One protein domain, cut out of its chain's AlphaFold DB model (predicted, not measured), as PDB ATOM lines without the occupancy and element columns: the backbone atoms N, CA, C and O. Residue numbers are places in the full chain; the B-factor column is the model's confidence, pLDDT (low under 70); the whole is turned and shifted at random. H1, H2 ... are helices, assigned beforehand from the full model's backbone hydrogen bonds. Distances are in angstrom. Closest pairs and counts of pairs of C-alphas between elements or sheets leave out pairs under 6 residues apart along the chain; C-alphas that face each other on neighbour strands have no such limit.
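AT A GLANCE: This is residues 62 to 174 of the 174 residues of the protein "FAD binding domain protein" of Leptospira borgpetersenii serovar Hardjo-bovis str. Sponselee (UniProt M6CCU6). Little regular structure: helices H1 and H4 pack side by side at one end of a body largely of loops, short H2 and H3 sit apart from them, and residues 161 to 167 stick out. The printed part has 113 residues, four named helices, H1 to H4, and no named strand; its class is all helix, with 39 residues in named elements. It is compact, radius of gyration of the C-alphas 14.3 A, spanning 36 by 34 by 25 A.

HOW THE PARTS SIT: H1, residues 71 to 81, touches H4, residues 126 to 138, opposite ways at a shallow tilt of 24 degrees; their closest C-alphas, Ser 81 and Glu 128, are 6.0 A apart. H2, residues 90 to 96, and H3, residues 102 to 109, are only just apart, closest C-alphas 8.2 A. Every O i to N i+4 pair is within hydrogen-bond range in H2 and H3, 6 of 7 in H1, 8 of 9 in H4.

IN THESE COORDINATES: H1 runs 16.1 A from C-alpha 71 at (142.202, 126.025, 270.735), H2 10.2 A, H3 10.4 A, and H4 18.7 A to C-alpha 138 at (152.587, 124.392, 283.444).

THE WHOLE: The printed part has no cut. The link H3 to H4 is long. Residues 149 to 174 have pLDDT under 70.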
ATOM      1  N   VAL A  62     155.057 134.754 252.322       94.44
ATOM      2  CA  VAL A  62     155.964 134.087 253.287       94.44
ATOM      3  C   VAL A  62     155.472 132.674 253.669       94.44
ATOM      4  O   VAL A  62     154.303 132.442 253.993       94.44
ATOM      5  N   THR A  63     156.368 131.693 253.698       94.25
ATOM      6  CA  THR A  63     156.041 130.309 254.052       94.25
ATOM      7  C   THR A  63     155.972 130.155 255.573       94.25
ATOM      8  O   THR A  63     156.912 129.709 256.225       94.25
ATOM      9  N   LEU A  64     154.831 130.547 256.145       93.94
ATOM     10  CA  LEU A  64     154.537 130.469 257.576       93.94
ATOM     11  C   LEU A  64     153.806 129.152 257.922       93.94
ATOM     12  O   LEU A  64     152.677 128.954 257.466       93.94
ATOM     13  N   PRO A  65     154.372 128.272 258.773       93.38
ATOM     14  CA  PRO A  65     153.652 127.118 259.312       93.38
ATOM     15  C   PRO A  65     152.422 127.534 260.134       93.38
ATOM     16  O   PRO A  65     152.419 128.588 260.779       93.38
ATOM     17  N   LYS A  66     151.386 126.685 260.187       93.38
ATOM     18  CA  LYS A  66     150.263 126.874 261.127       93.38
ATOM     19  C   LYS A  66     150.787 126.959 262.568       93.38
ATOM     20  O   LYS A  66     151.803 126.345 262.881       93.38
ATOM     21  N   SER A  67     150.116 127.741 263.414       95.25
ATOM     22  CA  SER A  67     150.439 127.808 264.845       95.25
ATOM     23  C   SER A  67     150.279 126.428 265.485       95.25
ATOM     24  O   SER A  67     149.307 125.727 265.191       95.25
ATOM     25  N   SER A  68     151.216 126.047 266.353       94.25
ATOM     26  CA  SER A  68     151.134 124.820 267.154       94.25
ATOM     27  C   SER A  68     150.161 124.918 268.338       94.25
ATOM     28  O   SER A  68     149.875 123.902 268.973       94.25
ATOM     29  N   PHE A  69     149.623 126.108 268.644       93.75
ATOM     30  CA  PHE A  69     148.704 126.270 269.770       93.75
ATOM     31  C   PHE A  69     147.351 125.595 269.528       93.75
ATOM     32  O   PHE A  69     146.649 125.848 268.550       93.75
ATOM     33  N   THR A  70     146.938 124.789 270.503       95.69
ATOM     34  CA  THR A  70     145.585 124.234 270.570       95.69
ATOM     35  C   THR A  70     144.552 125.327 270.851       95.69
ATOM     36  O   THR A  70     144.834 126.335 271.504       95.69
ATOM     37  N   GLN A  71     143.296 125.089 270.461       95.12
ATOM     38  CA  GLN A  71     142.202 126.025 270.735       95.12
ATOM     39  C   GLN A  71     142.012 126.312 272.238       95.12
ATOM     40  O   GLN A  71     141.571 127.399 272.609       95.12
ATOM     41  N   THR A  72     142.356 125.359 273.113       96.25
ATOM     42  CA  THR A  72     142.347 125.560 274.570       96.25
ATOM     43  C   THR A  72     143.461 126.502 275.015       96.25
ATOM     44  O   THR A  72     143.167 127.444 275.743       96.25
ATOM     45  N   GLN A  73     144.694 126.333 274.528       95.31
ATOM     46  CA  GLN A  73     145.799 127.248 274.844       95.31
ATOM     47  C   GLN A  73     145.516 128.676 274.361       95.31
ATOM     48  O   GLN A  73     145.709 129.623 275.119       95.31
ATOM     49  N   ILE A  74     144.957 128.825 273.153       95.00
ATOM     50  CA  ILE A  74     144.506 130.122 272.623       95.00
ATOM     51  C   ILE A  74     143.485 130.770 273.566       95.00
ATOM     52  O   ILE A  74     143.628 131.944 273.906       95.00
ATOM     53  N   ARG A  75     142.470 130.017 274.022       96.31
ATOM     54  CA  ARG A  75     141.440 130.532 274.943       96.31
ATOM     55  C   ARG A  75     142.013 130.934 276.299       96.31
ATOM     56  O   ARG A  75     141.695 132.023 276.762       96.31
ATOM     57  N   GLU A  76     142.835 130.097 276.930       96.06
ATOM     58  CA  GLU A  76     143.362 130.406 278.265       96.06
ATOM     59  C   GLU A  76     144.355 131.577 278.241       96.06
ATOM     60  O   GLU A  76     144.215 132.488 279.055       96.06
ATOM     61  N   LEU A  77     145.269 131.646 277.264       93.88
ATOM     62  CA  LEU A  77     146.158 132.808 277.104       93.88
ATOM     63  C   LEU A  77     145.356 134.094 276.836       93.88
ATOM     64  O   LEU A  77     145.603 135.120 277.473       93.88
ATOM     65  N   SER A  78     144.325 134.020 275.986       95.06
ATOM     66  CA  SER A  78     143.422 135.151 275.708       95.06
ATOM     67  C   SER A  78     142.630 135.624 276.931       95.06
ATOM     68  O   SER A  78     142.251 136.791 276.983       95.06
ATOM     69  N   LYS A  79     142.362 134.765 277.923       96.25
ATOM     70  CA  LYS A  79     141.713 135.182 279.182       96.25
ATOM     71  C   LYS A  79     142.659 135.944 280.110       96.25
ATOM     72  O   LYS A  79     142.177 136.742 280.908       96.25
ATOM     73  N   ILE A  80     143.969 135.692 280.041       93.44
ATOM     74  CA  ILE A  80     144.940 136.286 280.972       93.44
ATOM     75  C   ILE A  80     145.182 137.764 280.648       93.44
ATOM     76  O   ILE A  80     145.078 138.592 281.547       93.44
ATOM     77  N   SER A  81     145.476 138.090 279.384       87.62
ATOM     78  CA  SER A  81     145.719 139.470 278.923       87.62
ATOM     79  C   SER A  81     144.501 140.132 278.267       87.62
ATOM     80  O   SER A  81     144.524 141.324 277.984       87.62
ATOM     81  N   GLY A  82     143.451 139.366 277.961       89.06
ATOM     82  CA  GLY A  82     142.360 139.783 277.078       89.06
ATOM     83  C   GLY A  82     142.645 139.445 275.608       89.06
ATOM     84  O   GLY A  82     143.773 139.568 275.128       89.06
ATOM     85  N   ALA A  83     141.603 139.047 274.870       86.50
ATOM     86  CA  ALA A  83     141.717 138.519 273.504       86.50
ATOM     87  C   ALA A  83     142.306 139.508 272.480       86.50
ATOM     88  O   ALA A  83     142.909 139.083 271.504       86.50
ATOM     89  N   LYS A  84     142.195 140.824 272.711       89.38
ATOM     90  CA  LYS A  84     142.845 141.855 271.878       89.38
ATOM     91  C   LYS A  84     144.380 141.816 271.972       89.38
ATOM     92  O   LYS A  84     145.062 142.264 271.057       89.38
ATOM     93  N   TYR A  85     144.912 141.312 273.084       90.00
ATOM     94  CA  TYR A  85     146.335 141.348 273.415       90.00
ATOM     95  C   TYR A  85     147.047 140.014 273.169       90.00
ATOM     96  O   TYR A  85     148.247 139.929 273.406       90.00
ATOM     97  N   PHE A  86     146.344 138.989 272.679       93.94
ATOM     98  CA  PHE A  86     146.929 137.722 272.245       93.94
ATOM     99  C   PHE A  86     146.614 137.484 270.767       93.94
ATOM    100  O   PHE A  86     145.466 137.597 270.350       93.94
ATOM    101  N   SER A  87     147.626 137.142 269.972       93.88
ATOM    102  CA  SER A  87     147.483 136.940 268.532       93.88
ATOM    103  C   SER A  87     148.233 135.704 268.055       93.88
ATOM    104  O   SER A  87     149.412 135.520 268.350       93.88
ATOM    105  N   VAL A  88     147.557 134.880 267.256       95.44
ATOM    106  CA  VAL A  88     148.168 133.811 266.443       95.44
ATOM    107  C   VAL A  88     148.200 134.186 264.956       95.44
ATOM    108  O   VAL A  88     148.481 133.341 264.102       95.44
ATOM    109  N   GLU A  89     147.930 135.455 264.641       94.56
ATOM    110  CA  GLU A  89     147.793 135.926 263.271       94.56
ATOM    111  C   GLU A  89     149.120 136.008 262.530       94.56
ATOM    112  O   GLU A  89     150.195 136.238 263.094       94.56
ATOM    113  N   ARG A  90     149.017 135.844 261.211       94.25
ATOM    114  CA  ARG A  90     150.148 135.780 260.284       94.25
ATOM    115  C   ARG A  90     151.118 136.953 260.440       94.25
ATOM    116  O   ARG A  90     152.319 136.726 260.570       94.25
ATOM    117  N   ARG A  91     150.593 138.185 260.437       92.94
ATOM    118  CA  ARG A  91     151.382 139.425 260.525       92.94
ATOM    119  C   ARG A  91     152.184 139.487 261.822       92.94
ATOM    120  O   ARG A  91     153.404 139.621 261.770       92.94
ATOM    121  N   GLU A  92     151.516 139.305 262.961       91.94
ATOM    122  CA  GLU A  92     152.154 139.333 264.279       91.94
ATOM    123  C   GLU A  92     153.225 138.257 264.407       91.94
ATOM    124  O   GLU A  92     154.356 138.557 264.796       91.94
ATOM    125  N   ARG A  93     152.906 137.018 264.010       94.50
ATOM    126  CA  ARG A  93     153.865 135.913 264.052       94.50
ATOM    127  C   ARG A  93     155.090 136.217 263.197       94.50
ATOM    128  O   ARG A  93     156.193 136.119 263.721       94.50
ATOM    129  N   ILE A  94     154.941 136.638 261.938       93.56
ATOM    130  CA  ILE A  94     156.088 136.978 261.072       93.56
ATOM    131  C   ILE A  94     156.925 138.113 261.681       93.56
ATOM    132  O   ILE A  94     158.144 137.972 261.773       93.56
ATOM    133  N   PHE A  95     156.292 139.193 262.155       90.81
ATOM    134  CA  PHE A  95     156.994 140.359 262.707       90.81
ATOM    135  C   PHE A  95     157.847 139.997 263.937       90.81
ATOM    136  O   PHE A  95     158.994 140.424 264.043       90.81
ATOM    137  N   HIS A  96     157.321 139.161 264.838       90.44
ATOM    138  CA  HIS A  96     158.007 138.753 266.076       90.44
ATOM    139  C   HIS A  96     158.908 137.525 265.897       90.44
ATOM    140  O   HIS A  96     159.608 137.122 266.824       90.44
ATOM    141  N   SER A  97     158.924 136.945 264.695       90.88
ATOM    142  CA  SER A  97     159.811 135.837 264.330       90.88
ATOM    143  C   SER A  97     161.158 136.291 263.782       90.88
ATOM    144  O   SER A  97     161.929 135.435 263.353       90.88
ATOM    145  N   ALA A  98     161.467 137.593 263.783       88.12
ATOM    146  CA  ALA A  98     162.844 138.042 263.632       88.12
ATOM    147  C   ALA A  98     163.163 139.378 264.316       88.12
ATOM    148  O   ALA A  98     162.282 140.178 264.635       88.12
ATOM    149  N   GLY A  99     164.464 139.601 264.513       85.38
ATOM    150  CA  GLY A  99     165.040 140.904 264.826       85.38
ATOM    151  C   GLY A  99     165.304 141.727 263.562       85.38
ATOM    152  O   GLY A  99     164.613 141.605 262.541       85.38
ATOM    153  N   ARG A 100     166.331 142.579 263.623       85.19
ATOM    154  CA  ARG A 100     166.672 143.528 262.552       85.19
ATOM    155  C   ARG A 100     168.157 143.516 262.161       85.19
ATOM    156  O   ARG A 100     168.655 144.470 261.567       85.19
ATOM    157  N   SER A 101     168.860 142.414 262.425       86.31
ATOM    158  CA  SER A 101     170.164 142.158 261.796       86.31
ATOM    159  C   SER A 101     170.030 142.092 260.264       86.31
ATOM    160  O   SER A 101     168.965 141.743 259.744       86.31
ATOM    161  N   SER A 102     171.103 142.375 259.520       86.31
ATOM    162  CA  SER A 102     171.087 142.308 258.048       86.31
ATOM    163  C   SER A 102     170.678 140.922 257.534       86.31
ATOM    164  O   SER A 102     169.925 140.813 256.568       86.31
ATOM    165  N   TYR A 103     171.094 139.851 258.218       89.69
ATOM    166  CA  TYR A 103     170.677 138.485 257.891       89.69
ATOM    167  C   TYR A 103     169.189 138.234 258.150       89.69
ATOM    168  O   TYR A 103     168.577 137.463 257.417       89.69
ATOM    169  N   ASP A 104     168.597 138.858 259.169       89.50
ATOM    170  CA  ASP A 104     167.172 138.706 259.485       89.50
ATOM    171  C   ASP A 104     166.295 139.454 258.486       89.50
ATOM    172  O   ASP A 104     165.328 138.891 257.976       89.50
ATOM    173  N   VAL A 105     166.701 140.675 258.128       90.81
ATOM    174  CA  VAL A 105     166.115 141.470 257.039       90.81
ATOM    175  C   VAL A 105     166.127 140.685 255.724       90.81
ATOM    176  O   VAL A 105     165.080 140.540 255.095       90.81
ATOM    177  N   LEU A 106     167.268 140.099 255.339       92.38
ATOM    178  CA  LEU A 106     167.372 139.275 254.128       92.38
ATOM    179  C   LEU A 106     166.518 137.998 254.210       92.38
ATOM    180  O   LEU A 106     165.868 137.630 253.233       92.38
ATOM    181  N   ARG A 107     166.469 137.328 255.371       93.75
ATOM    182  CA  ARG A 107     165.672 136.099 255.556       93.75
ATOM    183  C   ARG A 107     164.168 136.346 255.503       93.75
ATOM    184  O   ARG A 107     163.450 135.506 254.965       93.75
ATOM    185  N   LEU A 108     163.707 137.477 256.035       92.12
ATOM    186  CA  LEU A 108     162.325 137.936 255.902       92.12
ATOM    187  C   LEU A 108     162.024 138.342 254.452       92.12
ATOM    188  O   LEU A 108     161.060 137.851 253.874       92.12
ATOM    189  N   SER A 109     162.882 139.172 253.851       93.31
ATOM    190  CA  SER A 109     162.703 139.703 252.491       93.31
ATOM    191  C   SER A 109     162.699 138.636 251.399       93.31
ATOM    192  O   SER A 109     162.004 138.811 250.409       93.31
ATOM    193  N   PHE A 110     163.443 137.539 251.562       94.31
ATOM    194  CA  PHE A 110     163.535 136.462 250.565       94.31
ATOM    195  C   PHE A 110     162.912 135.140 251.026       94.31
ATOM    196  O   PHE A 110     163.251 134.087 250.493       94.31
ATOM    197  N   ASN A 111     162.026 135.171 252.029       94.25
ATOM    198  CA  ASN A 111     161.286 133.997 252.504       94.25
ATOM    199  C   ASN A 111     162.179 132.773 252.845       94.25
ATOM    200  O   ASN A 111     161.873 131.629 252.516       94.25
ATOM    201  N   THR A 112     163.313 133.010 253.514       94.19
ATOM    202  CA  THR A 112     164.249 131.954 253.967       94.19
ATOM    203  C   THR A 112     164.321 131.819 255.493       94.19
ATOM    204  O   THR A 112     165.184 131.119 256.037       94.19
ATOM    205  N   LEU A 113     163.403 132.466 256.217       90.88
ATOM    206  CA  LEU A 113     163.252 132.316 257.661       90.88
ATOM    207  C   LEU A 113     162.698 130.920 258.011       90.88
ATOM    208  O   LEU A 113     161.656 130.508 257.517       90.88
ATOM    209  N   LYS A 114     163.414 130.180 258.870       88.81
ATOM    210  CA  LYS A 114     163.132 128.757 259.164       88.81
ATOM    211  C   LYS A 114     162.315 128.497 260.430       88.81
ATOM    212  O   LYS A 114     161.807 127.393 260.601       88.81
ATOM    213  N   ASN A 115     162.245 129.460 261.343       88.69
ATOM    214  CA  ASN A 115     161.555 129.316 262.621       88.69
ATOM    215  C   ASN A 115     160.633 130.508 262.821       88.69
ATOM    216  O   ASN A 115     161.041 131.638 262.562       88.69
ATOM    217  N   PHE A 116     159.439 130.240 263.337       93.38
ATOM    218  CA  PHE A 116     158.456 131.257 263.667       93.38
ATOM    219  C   PHE A 116     157.926 131.047 265.085       93.38
ATOM    220  O   PHE A 116     157.925 129.919 265.580       93.38
ATOM    221  N   VAL A 117     157.472 132.122 265.729       94.81
ATOM    222  CA  VAL A 117     156.695 132.037 266.974       94.81
ATOM    223  C   VAL A 117     155.284 131.533 266.673       94.81
ATOM    224  O   VAL A 117     154.733 131.794 265.603       94.81
ATOM    225  N   ASP A 118     154.674 130.810 267.609       95.06
ATOM    226  CA  ASP A 118     153.317 130.270 267.447       95.06
ATOM    227  C   ASP A 118     152.210 131.266 267.818       95.06
ATOM    228  O   ASP A 118     151.082 131.147 267.341       95.06
ATOM    229  N   GLY A 119     152.548 132.293 268.593       95.25
ATOM    230  CA  GLY A 119     151.687 133.425 268.904       95.25
ATOM    231  C   GLY A 119     152.467 134.521 269.622       95.25
ATOM    232  O   GLY A 119     153.617 134.322 270.017       95.25
ATOM    233  N   VAL A 120     151.833 135.678 269.762       95.56
ATOM    234  CA  VAL A 120     152.378 136.903 270.355       95.56
ATOM    235  C   VAL A 120     151.410 137.372 271.435       95.56
ATOM    236  O   VAL A 120     150.195 137.316 271.239       95.56
ATOM    237  N   ILE A 121     151.937 137.817 272.575       94.88
ATOM    238  CA  ILE A 121     151.142 138.338 273.688       94.88
ATOM    239  C   ILE A 121     151.694 139.684 274.157       94.88
ATOM    240  O   ILE A 121     152.904 139.850 274.300       94.88
ATOM    241  N   TYR A 122     150.795 140.634 274.394       92.44
ATOM    242  CA  TYR A 122     151.088 142.011 274.785       92.44
ATOM    243  C   TYR A 122     150.527 142.294 276.189       92.44
ATOM    244  O   TYR A 122     149.485 142.941 276.308       92.44
ATOM    245  N   PRO A 123     151.163 141.789 277.264       92.19
ATOM    246  CA  PRO A 123     150.727 142.079 278.624       92.19
ATOM    247  C   PRO A 123     150.819 143.581 278.913       92.19
ATOM    248  O   PRO A 123     151.812 144.237 278.597       92.19
ATOM    249  N   SER A 124     149.776 144.110 279.542       88.56
ATOM    250  CA  SER A 124     149.642 145.511 279.947       88.56
ATOM    251  C   SER A 124     149.976 145.740 281.425       88.56
ATOM    252  O   SER A 124     150.176 146.880 281.847       88.56
ATOM    253  N   ARG A 125     150.025 144.663 282.223       88.94
ATOM    254  CA  ARG A 125     150.250 144.693 283.676       88.94
ATOM    255  C   ARG A 125     151.234 143.615 284.109       88.94
ATOM    256  O   ARG A 125     151.223 142.503 283.593       88.94
ATOM    257  N   GLU A 126     152.009 143.903 285.146       91.25
ATOM    258  CA  GLU A 126     152.950 142.951 285.752       91.25
ATOM    259  C   GLU A 126     152.263 141.644 286.200       91.25
ATOM    260  O   GLU A 126     152.757 140.545 285.947       91.25
ATOM    261  N   SER A 127     151.060 141.736 286.773       93.38
ATOM    262  CA  SER A 127     150.273 140.568 287.192       93.38
ATOM    263  C   SER A 127     149.765 139.698 286.032       93.38
ATOM    264  O   SER A 127     149.440 138.530 286.249       93.38
ATOM    265  N   GLU A 128     149.716 140.224 284.805       92.44
ATOM    266  CA  GLU A 128     149.455 139.436 283.595       92.44
ATOM    267  C   GLU A 128     150.715 138.661 283.198       92.44
ATOM    268  O   GLU A 128     150.621 137.469 282.915       92.44
ATOM    269  N   VAL A 129     151.899 139.286 283.272       93.75
ATOM    270  CA  VAL A 129     153.195 138.632 282.996       93.75
ATOM    271  C   VAL A 129     153.396 137.408 283.890       93.75
ATOM    272  O   VAL A 129     153.689 136.329 283.376       93.75
ATOM    273  N   PHE A 130     153.169 137.531 285.203       95.88
ATOM    274  CA  PHE A 130     153.271 136.397 286.133       95.88
ATOM    275  C   PHE A 130     152.336 135.239 285.755       95.88
ATOM    276  O   PHE A 130     152.780 134.094 285.686       95.88
ATOM    277  N   LYS A 131     151.065 135.529 285.445       96.38
ATOM    278  CA  LYS A 131     150.079 134.513 285.033       96.38
ATOM    279  C   LYS A 131     150.430 133.858 283.698       96.38
ATOM    280  O   LYS A 131     150.231 132.655 283.549       96.38
ATOM    281  N   ILE A 132     150.953 134.622 282.735       95.00
ATOM    282  CA  ILE A 132     151.429 134.094 281.448       95.00
ATOM    283  C   ILE A 132     152.601 133.141 281.692       95.00
ATOM    284  O   ILE A 132     152.560 132.009 281.223       95.00
ATOM    285  N   LEU A 133     153.615 133.555 282.460       95.81
ATOM    286  CA  LEU A 133     154.781 132.722 282.775       95.81
ATOM    287  C   LEU A 133     154.387 131.432 283.510       95.81
ATOM    288  O   LEU A 133     154.858 130.355 283.146       95.81
ATOM    289  N   GLU A 134     153.487 131.527 284.491       97.12
ATOM    290  CA  GLU A 134     152.959 130.377 285.231       97.12
ATOM    291  C   GLU A 134     152.175 129.418 284.318       97.12
ATOM    292  O   GLU A 134     152.437 128.211 284.315       97.12
ATOM    293  N   TYR A 135     151.237 129.942 283.519       95.94
ATOM    294  CA  TYR A 135     150.465 129.144 282.567       95.94
ATOM    295  C   TYR A 135     151.383 128.453 281.564       95.94
ATOM    296  O   TYR A 135     151.241 127.252 281.323       95.94
ATOM    297  N   CYS A 136     152.342 129.194 281.010       95.31
ATOM    298  CA  CYS A 136     153.299 128.656 280.067       95.31
ATOM    299  C   CYS A 136     154.083 127.504 280.708       95.31
ATOM    300  O   CYS A 136     153.976 126.372 280.236       95.31
ATOM    301  N   SER A 137     154.742 127.750 281.848       95.62
ATOM    302  CA  SER A 137     155.538 126.745 282.565       95.62
ATOM    303  C   SER A 137     154.763 125.464 282.892       95.62
ATOM    304  O   SER A 137     155.355 124.390 282.881       95.62
ATOM    305  N   LYS A 138     153.457 125.555 283.181       96.81
ATOM    306  CA  LYS A 138     152.587 124.392 283.444       96.81
ATOM    307  C   LYS A 138     152.240 123.580 282.191       96.81
ATOM    308  O   LYS A 138     151.890 122.411 282.306       96.81
ATOM    309  N   ASN A 139     152.313 124.189 281.009       94.06
ATOM    310  CA  ASN A 139     151.939 123.594 279.723       94.06
ATOM    311  C   ASN A 139     153.159 123.307 278.823       94.06
ATOM    312  O   ASN A 139     152.991 123.079 277.626       94.06
ATOM    313  N   ASN A 140     154.381 123.381 279.365       93.75
ATOM    314  CA  ASN A 140     155.680 123.321 278.668       93.75
ATOM    315  C   ASN A 140     155.922 124.384 277.577       93.75
ATOM    316  O   ASN A 140     157.063 124.564 277.156       93.75
ATOM    317  N   ILE A 141     154.900 125.161 277.203       93.94
ATOM    318  CA  ILE A 141     155.037 126.485 276.589       93.94
ATOM    319  C   ILE A 141     155.991 127.312 277.473       93.94
ATOM    320  O   ILE A 141     156.100 127.104 278.675       93.94
ATOM    321  N   THR A 142     156.698 128.288 276.932       92.81
ATOM    322  CA  THR A 142     157.522 129.172 277.770       92.81
ATOM    323  C   THR A 142     157.500 130.592 277.175       92.81
ATOM    324  O   THR A 142     156.581 130.864 276.396       92.81
ATOM    325  N   VAL A 143     158.356 131.540 277.574       90.94
ATOM    326  CA  VAL A 143     158.286 132.935 277.088       90.94
ATOM    327  C   VAL A 143     159.617 133.450 276.529       90.94
ATOM    328  O   VAL A 143     160.604 133.549 277.252       90.94
ATOM    329  N   ILE A 144     159.596 133.879 275.258       86.75
ATOM    330  CA  ILE A 144     160.616 134.730 274.627       86.75
ATOM    331  C   ILE A 144     160.185 136.193 274.836       86.75
ATOM    332  O   ILE A 144     159.159 136.594 274.279       86.75
ATOM    333  N   PRO A 145     160.925 137.012 275.602       88.25
ATOM    334  CA  PRO A 145     160.633 138.436 275.723       88.25
ATOM    335  C   PRO A 145     160.990 139.179 274.426       88.25
ATOM    336  O   PRO A 145     162.073 138.991 273.869       88.25
ATOM    337  N   TYR A 146     160.100 140.058 273.958       83.94
ATOM    338  CA  TYR A 146     160.296 140.859 272.746       83.94
ATOM    339  C   TYR A 146     159.940 142.326 273.018       83.94
ATOM    340  O   TYR A 146     158.863 142.625 273.525       83.94
ATOM    341  N   GLY A 147     160.861 143.238 272.691       81.75
ATOM    342  CA  GLY A 147     160.685 144.689 272.832       81.75
ATOM    343  C   GLY A 147     160.384 145.373 271.495       81.75
ATOM    344  O   GLY A 147     159.475 144.990 270.768       81.75
ATOM    345  N   GLY A 148     161.188 146.372 271.124       72.56
ATOM    346  CA  GLY A 148     161.043 147.082 269.842       72.56
ATOM    347  C   GLY A 148     161.476 146.301 268.589       72.56
ATOM    348  O   GLY A 148     161.439 146.858 267.498       72.56
ATOM    349  N   GLY A 149     161.945 145.053 268.716       63.09
ATOM    350  CA  GLY A 149     162.457 144.247 267.592       63.09
ATOM    351  C   GLY A 149     163.793 144.712 266.990       63.09
ATOM    352  O   GLY A 149     164.342 144.050 266.116       63.09
ATOM    353  N   SER A 150     164.355 145.818 267.480       58.00
ATOM    354  CA  SER A 150     165.580 146.473 266.998       58.00
ATOM    355  C   SER A 150     166.889 145.753 267.368       58.00
ATOM    356  O   SER A 150     167.960 146.360 267.362       58.00
ATOM    357  N   SER A 151     166.844 144.460 267.695       60.97
ATOM    358  CA  SER A 151     168.046 143.679 267.981       60.97
ATOM    359  C   SER A 151     168.871 143.477 266.704       60.97
ATOM    360  O   SER A 151     168.441 142.831 265.747       60.97
ATOM    361  N   ALA A 152     170.090 144.020 266.709       56.56
ATOM    362  CA  ALA A 152     171.082 143.824 265.648       56.56
ATOM    363  C   ALA A 152     171.792 142.455 265.729       56.56
ATOM    364  O   ALA A 152     172.468 142.050 264.786       56.56
ATOM    365  N   TRP A 153     171.630 141.740 266.847       49.75
ATOM    366  CA  TRP A 153     172.294 140.470 267.147       49.75
ATOM    367  C   TRP A 153     171.335 139.286 266.975       49.75
ATOM    368  O   TRP A 153     170.173 139.351 267.374       49.75
ATOM    369  N   GLU A 154     171.843 138.161 266.468       50.69
ATOM    370  CA  GLU A 154     171.058 136.945 266.188       50.69
ATOM    371  C   GLU A 154     170.569 136.175 267.438       50.69
ATOM    372  O   GLU A 154     169.992 135.098 267.309       50.69
ATOM    373  N   GLY A 155     170.781 136.699 268.653       44.12
ATOM    374  CA  GLY A 155     170.599 135.985 269.930       44.12
ATOM    375  C   GLY A 155     169.175 135.514 270.263       44.12
ATOM    376  O   GLY A 155     168.980 134.832 271.262       44.12
ATOM    377  N   TRP A 156     168.188 135.849 269.433       50.62
ATOM    378  CA  TRP A 156     166.797 135.404 269.543       50.62
ATOM    379  C   TRP A 156     166.496 134.152 268.679       50.62
ATOM    380  O   TRP A 156     165.399 133.600 268.753       50.62
ATOM    381  N   LYS A 157     167.432 133.687 267.831       43.53
ATOM    382  CA  LYS A 157     167.177 132.611 266.853       43.53
ATOM    383  C   LYS A 157     166.983 131.243 267.500       43.53
ATOM    384  O   LYS A 157     167.903 130.675 268.084       43.53
ATOM    385  N   SER A 158     165.811 130.651 267.267       41.19
ATOM    386  CA  SER A 158     165.509 129.274 267.670       41.19
ATOM    387  C   SER A 158     166.444 128.273 266.978       41.19
ATOM    388  O   SER A 158     166.361 128.035 265.770       41.19
ATOM    389  N   SER A 159     167.333 127.659 267.756       35.59
ATOM    390  CA  SER A 159     168.168 126.540 267.325       35.59
ATOM    391  C   SER A 159     167.582 125.229 267.858       35.59
ATOM    392  O   SER A 159     167.320 125.081 269.049       35.59
ATOM    393  N   LYS A 160     167.367 124.243 266.975       35.22
ATOM    394  CA  LYS A 160     167.124 122.855 267.401       35.22
ATOM    395  C   LYS A 160     168.452 122.295 267.923       35.22
ATOM    396  O   LYS A 160     169.232 121.764 267.137       35.22
ATOM    397  N   VAL A 161     168.708 122.420 269.224       31.44
ATOM    398  CA  VAL A 161     169.868 121.792 269.873       31.44
ATOM    399  C   VAL A 161     169.413 120.555 270.631       31.44
ATOM    400  O   VAL A 161     168.771 120.629 271.675       31.44
ATOM    401  N   ARG A 162     169.778 119.403 270.074       30.02
ATOM    402  CA  ARG A 162     169.837 118.129 270.781       30.02
ATOM    403  C   ARG A 162     171.165 118.117 271.543       30.02
ATOM    404  O   ARG A 162     172.211 118.262 270.921       30.02
ATOM    405  N   ASP A 163     171.094 118.005 272.866       34.16
ATOM    406  CA  ASP A 163     172.220 117.794 273.788       34.16
ATOM    407  C   ASP A 163     173.409 118.779 273.714       34.16
ATOM    408  O   ASP A 163     174.471 118.443 273.191       34.16
ATOM    409  N   LYS A 164     173.286 119.949 274.371       24.77
ATOM    410  CA  LYS A 164     174.243 120.432 275.405       24.77
ATOM    411  C   LYS A 164     173.841 121.784 276.021       24.77
ATOM    412  O   LYS A 164     173.022 122.521 275.485       24.77
ATOM    413  N   LYS A 165     174.395 122.051 277.209       29.59
ATOM    414  CA  LYS A 165     173.980 123.093 278.163       29.59
ATOM    415  C   LYS A 165     174.195 124.531 277.659       29.59
ATOM    416  O   LYS A 165     175.333 124.938 277.463       29.59
ATOM    417  N   ALA A 166     173.121 125.320 277.653       24.31
ATOM    418  CA  ALA A 166     173.119 126.746 277.989       24.31
ATOM    419  C   ALA A 166     171.711 127.120 278.494       24.31
ATOM    420  O   ALA A 166     170.717 126.717 277.893       24.31
ATOM    421  N   HIS A 167     171.609 127.842 279.613       29.20
ATOM    422  CA  HIS A 167     170.321 128.346 280.108       29.20
ATOM    423  C   HIS A 167     169.826 129.483 279.208       29.20
ATOM    424  O   HIS A 167     170.630 130.353 278.916       29.20
ATOM    425  N   PHE A 168     168.546 129.473 278.813       26.59
ATOM    426  CA  PHE A 168     167.587 130.601 278.728       26.59
ATOM    427  C   PHE A 168     166.258 130.065 278.113       26.59
ATOM    428  O   PHE A 168     166.324 129.251 277.190       26.59
ATOM    429  N   PRO A 169     165.064 130.422 278.638       28.80
ATOM    430  CA  PRO A 169     163.768 129.844 278.219       28.80
ATOM    431  C   PRO A 169     163.193 130.375 276.874       28.80
ATOM    432  O   PRO A 169     163.512 131.483 276.463       28.80
ATOM    433  N   TRP A 170     162.337 129.587 276.196       43.62
ATOM    434  CA  TRP A 170     161.906 129.738 274.776       43.62
ATOM    435  C   TRP A 170     160.363 129.785 274.602       43.62
ATOM    436  O   TRP A 170     159.678 130.086 275.554       43.62
ATOM    437  N   ILE A 171     159.774 129.468 273.433       30.81
ATOM    438  CA  ILE A 171     158.372 128.978 273.268       30.81
ATOM    439  C   ILE A 171     158.470 127.604 272.595       30.81
ATOM    440  O   ILE A 171     159.130 127.587 271.559       30.81
ATOM    441  N   ARG A 172     157.800 126.539 273.105       29.53
ATOM    442  CA  ARG A 172     157.166 125.398 272.364       29.53
ATOM    443  C   ARG A 172     156.320 124.497 273.292       29.53
ATOM    444  O   ARG A 172     156.810 124.192 274.369       29.53
ATOM    445  N   PRO A 173     155.143 123.980 272.886       30.59
ATOM    446  CA  PRO A 173     154.608 122.737 273.454       30.59
ATOM    447  C   PRO A 173     155.575 121.564 273.198       30.59
ATOM    448  O   PRO A 173     156.280 121.564 272.184       30.59
ATOM    449  N   GLY A 174     155.610 120.595 274.117       36.53
ATOM    450  CA  GLY A 174     156.343 119.328 273.956       36.53
ATOM    451  C   GLY A 174     155.610 118.326 273.071       36.53
ATOM    452  O   GLY A 174     154.361 118.391 273.052       36.53
TER     453      GLY A 174